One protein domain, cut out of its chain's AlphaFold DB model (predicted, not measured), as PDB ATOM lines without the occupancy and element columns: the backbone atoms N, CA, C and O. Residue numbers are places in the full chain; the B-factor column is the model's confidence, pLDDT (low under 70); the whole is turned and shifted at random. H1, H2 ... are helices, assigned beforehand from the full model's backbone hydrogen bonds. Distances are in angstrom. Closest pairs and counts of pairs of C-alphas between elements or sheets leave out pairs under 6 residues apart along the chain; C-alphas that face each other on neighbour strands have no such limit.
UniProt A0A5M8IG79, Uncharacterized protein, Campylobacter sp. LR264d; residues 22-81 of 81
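What this domain is: This is residues 22 to 81 of the 81 residues of an uncharacterized protein of Campylobacter sp. LR264d (UniProt A0A5M8IG79). Three short helices, H1, H2 and H3, make a loose cluster at one end, and a lone helix, H4, lies at the other, with a long bridge of unnamed chain, residues 49 to 68, between them. H2 and H3 touch, H1 is near H3, and H4 touches no helix. The printed part has 60 residues, with four named helices in the order H1, H2, H3, H4 and no named strand; its class is all helix. It is extended, with a radius of gyration of the C-alphas of 17.5 A, and elongated, spanning 46 by 26 by 20 A.

How they stand to each other: Begin at H1, residues 22 to 29; a tight link of 4 residues leads to H2, residues 34 to 39, and the two helices are apart. Another tight link of 4 residues leads to H3, residues 44 to 48. H2 and H3 touch, and their closest C-alphas, those of Glu 36 and Leu 44, are 5.3 A apart. H1 and H3 are close but not clearly touching; look at Phe 27 and Arg 45, whose C-alphas, the closest of the two helices, are 7.4 A apart. Further on comes H4, residues 69 to 79, which is apart from H1, H2 and H3. In H1, H2, H3 and H4 every O i to N i+4 pair is within hydrogen-bond range.

Where its parts are: Find C-alpha 22 at (93.815, -1.142, 95.263); from there H1 runs 10.6 A to C-alpha 29. H2 covers 8.8 A from Tyr 34 to Glu 39, and H3 5.9 A from Leu 44 to Glu 48. H4, the longest, starts at C-alpha 69 (101.859, 31.909, 113.437) and runs 15.5 A to C-alpha 79 (104.674, 21.757, 124.760).

The domain as a whole: The two C-alphas farthest apart, those of Asn 29 and Ala 81, are 47.5 A apart. The printed part has no cut, and the link from H3 to H4, 20 residues, is long. Residues 54 to 63 stand free, as do residues 76 to 81, of which 76 to 79 belong to H4. The mean pLDDT of the printed part is 91.8; look to residue 81, the chain's last, for the one value under 70.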
ATOM      1  N   LYS A  22      95.039  -1.063  96.075       96.62
ATOM      2  CA  LYS A  22      93.815  -1.142  95.263       96.62
ATOM      3  C   LYS A  22      92.955   0.120  95.387       96.62
ATOM      4  O   LYS A  22      92.368   0.555  94.400       96.62
ATOM      5  N   ALA A  23      92.874   0.708  96.580       95.94
ATOM      6  CA  ALA A  23      92.141   1.946  96.815       95.94
ATOM      7  C   ALA A  23      92.812   3.136  96.113       95.94
ATOM      8  O   ALA A  23      92.123   3.926  95.471       95.94
ATOM      9  N   LEU A  24      94.145   3.223  96.166       97.12
ATOM     10  CA  LEU A  24      94.904   4.258  95.457       97.12
ATOM     11  C   LEU A  24      94.792   4.108  93.931       97.12
ATOM     12  O   LEU A  24      94.543   5.088  93.233       97.12
ATOM     13  N   GLU A  25      94.911   2.883  93.414       98.00
ATOM     14  CA  GLU A  25      94.719   2.581  91.989       98.00
ATOM     15  C   GLU A  25      93.302   2.942  91.530       98.00
ATOM     16  O   GLU A  25      93.128   3.545  90.472       98.00
ATOM     17  N   PHE A  26      92.282   2.623  92.332       96.69
ATOM     18  CA  PHE A  26      90.910   3.044  92.065       96.69
ATOM     19  C   PHE A  26      90.790   4.571  92.015       96.69
ATOM     20  O   PHE A  26      90.198   5.100  91.076       96.69
ATOM     21  N   PHE A  27      91.364   5.277  92.993       96.12
ATOM     22  CA  PHE A  27      91.269   6.731  93.088       96.12
ATOM     23  C   PHE A  27      91.856   7.422  91.853       96.12
ATOM     24  O   PHE A  27      91.190   8.258  91.250       96.12
ATOM     25  N   VAL A  28      93.065   7.033  91.433       96.88
ATOM     26  CA  VAL A  28      93.755   7.634  90.276       96.88
ATOM     27  C   VAL A  28      93.023   7.369  88.957       96.88
ATOM     28  O   VAL A  28      93.007   8.232  88.084       96.88
ATOM     29  N   ASN A  29      92.396   6.199  88.807       97.81
ATOM     30  CA  ASN A  29      91.720   5.809  87.565       97.81
ATOM     31  C   ASN A  29      90.234   6.203  87.505       97.81
ATOM     32  O   ASN A  29      89.580   5.965  86.490       97.81
ATOM     33  N   THR A  30      89.689   6.803  88.564       97.00
ATOM     34  CA  THR A  30      88.275   7.196  88.639       97.00
ATOM     35  C   THR A  30      88.155   8.711  88.689       97.00
ATOM     36  O   THR A  30      88.879   9.377  89.427       97.00
ATOM     37  N   LYS A  31      87.228   9.268  87.907       95.62
ATOM     38  CA  LYS A  31      86.967  10.713  87.882       95.62
ATOM     39  C   LYS A  31      86.201  11.163  89.126       95.62
ATOM     40  O   LYS A  31      85.451  10.386  89.713       95.62
ATOM     41  N   GLN A  32      86.373  12.437  89.472       94.88
ATOM     42  CA  GLN A  32      85.535  13.115  90.460       94.88
ATOM     43  C   GLN A  32      84.074  13.105  90.014       94.88
ATOM     44  O   GLN A  32      83.791  13.235  88.818       94.88
ATOM     45  N   VAL A  33      83.166  12.944  90.976       91.44
ATOM     46  CA  VAL A  33      81.712  12.960  90.755       91.44
ATOM     47  C   VAL A  33      81.129  14.216  91.424       91.44
ATOM     48  O   VAL A  33      81.844  15.194  91.649       91.44
ATOM     49  N   TYR A  34      79.824  14.251  91.663       96.12
ATOM     50  CA  TYR A  34      79.077  15.454  91.998       96.12
ATOM     51  C   TYR A  34      79.406  15.956  93.407       96.12
ATOM     52  O   TYR A  34      79.754  17.126  93.568       96.12
ATOM     53  N   LEU A  35      79.359  15.087  94.419       95.69
ATOM     54  CA  LEU A  35      79.565  15.494  95.810       95.69
ATOM     55  C   LEU A  35      81.020  15.875  96.075       95.69
ATOM     56  O   LEU A  35      81.265  16.915  96.683       95.69
ATOM     57  N   GLU A  36      81.982  15.097  95.566       96.00
ATOM     58  CA  GLU A  36      83.397  15.479  95.640       96.00
ATOM     59  C   GLU A  36      83.639  16.857  95.006       96.00
ATOM     60  O   GLU A  36      84.365  17.669  95.576       96.00
ATOM     61  N   SER A  37      83.005  17.149  93.864       95.25
ATOM     62  CA  SER A  37      83.201  18.428  93.168       95.25
ATOM     63  C   SER A  37      82.662  19.640  93.935       95.25
ATOM     64  O   SER A  37      83.201  20.736  93.795       95.25
ATOM     65  N   ILE A  38      81.614  19.452  94.741       97.38
ATOM     66  CA  ILE A  38      80.950  20.529  95.490       97.38
ATOM     67  C   ILE A  38      81.619  20.751  96.843       97.38
ATOM     68  O   ILE A  38      81.853  21.893  97.228       97.38
ATOM     69  N   GLU A  39      81.927  19.669  97.556       95.44
ATOM     70  CA  GLU A  39      82.458  19.728  98.922       95.44
ATOM     71  C   GLU A  39      83.991  19.804  98.956       95.44
ATOM     72  O   GLU A  39      84.573  20.184  99.971       95.44
ATOM     73  N   GLY A  40      84.668  19.418  97.868       93.56
ATOM     74  CA  GLY A  40      86.130  19.358  97.807       93.56
ATOM     75  C   GLY A  40      86.744  18.281  98.710       93.56
ATOM     76  O   GLY A  40      87.910  18.394  99.078       93.56
ATOM     77  N   LEU A  41      85.969  17.256  99.086       93.44
ATOM     78  CA  LEU A  41      86.390  16.159  99.965       93.44
ATOM     79  C   LEU A  41      86.671  14.889  99.156       93.44
ATOM     80  O   LEU A  41      85.754  14.240  98.652       93.44
ATOM     81  N   GLU A  42      87.937  14.484  99.080       93.06
ATOM     82  CA  GLU A  42      88.401  13.375  98.238       93.06
ATOM     83  C   GLU A  42      87.813  12.012  98.635       93.06
ATOM     84  O   GLU A  42      87.633  11.124  97.796       93.06
ATOM     85  N   THR A  43      87.465  11.839  99.912       93.81
ATOM     86  CA  THR A  43      86.881  10.598 100.440       93.81
ATOM     87  C   THR A  43      85.490  10.322  99.865       93.81
ATOM     88  O   THR A  43      85.087   9.160  99.758       93.81
ATOM     89  N   LEU A  44      84.782  11.362  99.404       95.12
ATOM     90  CA  LEU A  44      83.472  11.227  98.766       95.12
ATOM     91  C   LEU A  44      83.548  10.447  97.452       95.12
ATOM     92  O   LEU A  44      82.598   9.731  97.144       95.12
ATOM     93  N   ARG A  45      84.689  10.455  96.741       95.88
ATOM     94  CA  ARG A  45      84.863   9.656  95.514       95.88
ATOM     95  C   ARG A  45      84.593   8.178  95.751       95.88
ATOM     96  O   ARG A  45      83.994   7.505  94.912       95.88
ATOM     97  N   PHE A  46      85.057   7.662  96.887       95.50
ATOM     98  CA  PHE A  46      84.864   6.270  97.276       95.50
ATOM     99  C   PHE A  46      83.387   5.996  97.560       95.50
ATOM    100  O   PHE A  46      82.828   5.050  97.006       95.50
ATOM    101  N   ILE A  47      82.743   6.866  98.337       94.00
ATOM    102  CA  ILE A  47      81.335   6.731  98.727       94.00
ATOM    103  C   ILE A  47      80.414   6.803  97.501       94.00
ATOM    104  O   ILE A  47      79.583   5.917  97.309       94.00
ATOM    105  N   GLU A  48      80.603   7.792  96.625       94.94
ATOM    106  CA  GLU A  48      79.810   7.973  95.398       94.94
ATOM    107  C   GLU A  48      79.944   6.794  94.422       94.94
ATOM    108  O   GLU A  48      79.033   6.514  93.647       94.94
ATOM    109  N   ASN A  49      81.056   6.057  94.485       95.25
ATOM    110  CA  ASN A  49      81.303   4.865  93.673       95.25
ATOM    111  C   ASN A  49      81.039   3.548  94.426       95.25
ATOM    112  O   ASN A  49      81.574   2.500  94.048       95.25
ATOM    113  N   ASN A  50      80.226   3.586  95.489       94.44
ATOM    114  CA  ASN A  50      79.851   2.424  96.299       94.44
ATOM    115  C   ASN A  50      81.064   1.633  96.828       94.44
ATOM    116  O   ASN A  50      81.038   0.402  96.914       94.44
ATOM    117  N   LYS A  51      82.166   2.323  97.136       94.56
ATOM    118  CA  LYS A  51      83.305   1.744  97.848       94.56
ATOM    119  C   LYS A  51      83.104   1.943  99.336       94.56
ATOM    120  O   LYS A  51      82.731   3.020  99.792       94.56
ATOM    121  N   GLU A  52      83.389   0.893 100.089       90.25
ATOM    122  CA  GLU A  52      83.388   0.972 101.537       90.25
ATOM    123  C   GLU A  52      84.533   1.876 102.008       90.25
ATOM    124  O   GLU A  52      85.677   1.744 101.565       90.25
ATOM    125  N   PHE A  53      84.202   2.803 102.902       89.94
ATOM    126  CA  PHE A  53      85.147   3.710 103.529       89.94
ATOM    127  C   PHE A  53      84.931   3.642 105.041       89.94
ATOM    128  O   PHE A  53      83.880   4.036 105.547       89.94
ATOM    129  N   ILE A  54      85.899   3.059 105.747       91.44
ATOM    130  CA  ILE A  54      85.763   2.688 107.157       91.44
ATOM    131  C   ILE A  54      86.221   3.850 108.039       91.44
ATOM    132  O   ILE A  54      87.305   4.396 107.849       91.44
ATOM    133  N   TYR A  55      85.413   4.175 109.046       92.62
ATOM    134  CA  TYR A  55      85.736   5.167 110.065       92.62
ATOM    135  C   TYR A  55      86.032   4.476 111.392       92.62
ATOM    136  O   TYR A  55      85.291   3.589 111.818       92.62
ATOM    137  N   VAL A  56      87.088   4.918 112.072       93.31
ATOM    138  CA  VAL A  56      87.452   4.443 113.410       93.31
ATOM    139  C   VAL A  56      87.277   5.594 114.393       93.31
ATOM    140  O   VAL A  56      87.835   6.674 114.203       93.31
ATOM    141  N   LYS A  57      86.480   5.372 115.443       92.88
ATOM    142  CA  LYS A  57      86.309   6.354 116.517       92.88
ATOM    143  C   LYS A  57      87.597   6.430 117.340       92.88
ATOM    144  O   LYS A  57      88.127   5.406 117.760       92.88
ATOM    145  N   VAL A  58      88.064   7.648 117.595       90.88
ATOM    146  CA  VAL A  58      89.191   7.924 118.493       90.88
ATOM    147  C   VAL A  58      88.621   8.435 119.813       90.88
ATOM    148  O   VAL A  58      87.928   9.451 119.821       90.88
ATOM    149  N   GLU A  59      88.864   7.714 120.910       86.88
ATOM    150  CA  GLU A  59      88.303   8.051 122.231       86.88
ATOM    151  C   GLU A  59      88.968   9.298 122.842       86.88
ATOM    152  O   GLU A  59      88.280  10.173 123.362       86.88
ATOM    153  N   GLU A  60      90.290   9.434 122.705       84.12
ATOM    154  CA  GLU A  60      91.052  10.584 123.200       84.12
ATOM    155  C   GLU A  60      91.788  11.271 122.048       84.12
ATOM    156  O   GLU A  60      92.827  10.811 121.579       84.12
ATOM    157  N   CYS A  61      91.243  12.390 121.572       81.50
ATOM    158  CA  CYS A  61      91.864  13.181 120.516       81.50
ATOM    159  C   CYS A  61      91.988  14.648 120.933       81.50
ATOM    160  O   CYS A  61      91.028  15.416 120.854       81.50
ATOM    161  N   LYS A  62      93.205  15.061 121.300       80.62
ATOM    162  CA  LYS A  62      93.608  16.472 121.317       80.62
ATOM    163  C   LYS A  62      94.416  16.740 120.053       80.62
ATOM    164  O   LYS A  62      95.550  16.291 119.943       80.62
ATOM    165  N   SER A  63      93.823  17.440 119.091       80.12
ATOM    166  CA  SER A  63      94.491  17.803 117.840       80.12
ATOM    167  C   SER A  63      94.464  19.312 117.630       80.12
ATOM    168  O   SER A  63      93.415  19.949 117.738       80.12
ATOM    169  N   LEU A  64      95.634  19.872 117.325       85.38
ATOM    170  CA  LEU A  64      95.818  21.248 116.881       85.38
ATOM    171  C   LEU A  64      96.606  21.202 115.573       85.38
ATOM    172  O   LEU A  64      97.758  20.777 115.552       85.38
ATOM    173  N   SER A  65      95.966  21.609 114.484       86.69
ATOM    174  CA  SER A  65      96.647  21.782 113.206       86.69
ATOM    175  C   SER A  65      97.296  23.160 113.164       86.69
ATOM    176  O   SER A  65      96.686  24.144 113.575       86.69
ATOM    177  N   VAL A  66      98.519  23.231 112.648       91.56
ATOM    178  CA  VAL A  66      99.259  24.488 112.524       91.56
ATOM    179  C   VAL A  66      99.068  25.052 111.131       91.56
ATOM    180  O   VAL A  66      99.576  24.485 110.167       91.56
ATOM    181  N   TYR A  67      98.381  26.185 111.027       91.81
ATOM    182  CA  TYR A  67      98.206  26.891 109.755       91.81
ATOM    183  C   TYR A  67      98.680  28.344 109.820       91.81
ATOM    184  O   TYR A  67      98.947  28.959 108.791       91.81
ATOM    185  N   THR A  68      98.803  28.899 111.024       95.44
ATOM    186  CA  THR A  68      99.152  30.296 111.271       95.44
ATOM    187  C   THR A  68     100.259  30.421 112.316       95.44
ATOM    188  O   THR A  68     100.525  29.502 113.093       95.44
ATOM    189  N   LEU A  69     100.882  31.601 112.387       95.12
ATOM    190  CA  LEU A  69     101.859  31.909 113.437       95.12
ATOM    191  C   LEU A  69     101.253  31.800 114.846       95.12
ATOM    192  O   LEU A  69     101.930  31.360 115.767       95.12
ATOM    193  N   LYS A  70      99.961  32.116 115.004       93.69
ATOM    194  CA  LYS A  70      99.259  31.965 116.285       93.69
ATOM    195  C   LYS A  70      99.160  30.501 116.711       93.69
ATOM    196  O   LYS A  70      99.323  30.206 117.891       93.69
ATOM    197  N   ASP A  71      98.936  29.586 115.767       93.75
ATOM    198  CA  ASP A  71      98.884  28.151 116.072       93.75
ATOM    199  C   ASP A  71     100.249  27.645 116.561       93.75
ATOM    200  O   ASP A  71     100.315  26.844 117.492       93.75
ATOM    201  N   LEU A  72     101.349  28.163 115.994       93.38
ATOM    202  CA  LEU A  72     102.706  27.868 116.469       93.38
ATOM    203  C   LEU A  72     102.938  28.363 117.900       93.38
ATOM    204  O   LEU A  72     103.506  27.630 118.711       93.38
ATOM    205  N   ASP A  73     102.503  29.581 118.220       94.19
ATOM    206  CA  ASP A  73     102.628  30.121 119.576       94.19
ATOM    207  C   ASP A  73     101.831  29.280 120.585       94.19
ATOM    208  O   ASP A  73     102.343  28.947 121.655       94.19
ATOM    209  N   MET A  74     100.630  28.828 120.209       91.19
ATOM    210  CA  MET A  74      99.828  27.910 121.025       91.19
ATOM    211  C   MET A  74     100.519  26.561 121.255       91.19
ATOM    212  O   MET A  74     100.490  26.040 122.374       91.19
ATOM    213  N   ILE A  75     101.175  25.998 120.236       91.88
ATOM    214  CA  ILE A  75     101.973  24.775 120.401       91.88
ATOM    215  C   ILE A  75     103.120  24.997 121.380       91.88
ATOM    216  O   ILE A  75     103.314  24.177 122.273       91.88
ATOM    217  N   ARG A  76     103.859  26.104 121.260       92.06
ATOM    218  CA  ARG A  76     104.983  26.413 122.160       92.06
ATOM    219  C   ARG A  76     104.544  26.524 123.616       92.06
ATOM    220  O   ARG A  76     105.274  26.079 124.493       92.06
ATOM    221  N   ILE A  77     103.367  27.094 123.870       91.69
ATOM    222  CA  ILE A  77     102.784  27.137 125.217       91.69
ATOM    223  C   ILE A  77     102.442  25.720 125.687       91.69
ATOM    224  O   ILE A  77     102.805  25.338 126.791       91.69
ATOM    225  N   THR A  78     101.787  24.930 124.835       86.62
ATOM    226  CA  THR A  78     101.290  23.590 125.192       86.62
ATOM    227  C   THR A  78     102.412  22.562 125.382       86.62
ATOM    228  O   THR A  78     102.255  21.649 126.178       86.62
ATOM    229  N   MET A  79     103.533  22.683 124.663       82.88
ATOM    230  CA  MET A  79     104.674  21.757 124.760       82.88
ATOM    231  C   MET A  79     105.616  22.046 125.937       82.88
ATOM    232  O   MET A  79     106.358  21.153 126.334       82.88
ATOM    233  N   ASN A  80     105.633  23.283 126.447       77.62
ATOM    234  CA  ASN A  80     106.481  23.694 127.576       77.62
ATOM    235  C   ASN A  80     105.734  23.704 128.925       77.62
ATOM    236  O   ASN A  80     106.333  24.066 129.938       77.62
ATOM    237  N   ALA A  81     104.441  23.371 128.921       56.94
ATOM    238  CA  ALA A  81     103.597  23.208 130.103       56.94
ATOM    239  C   ALA A  81     103.575  21.742 130.550       56.94
ATOM    240  O   ALA A  81     103.520  21.519 131.780       56.94
TER     241      ALA A  81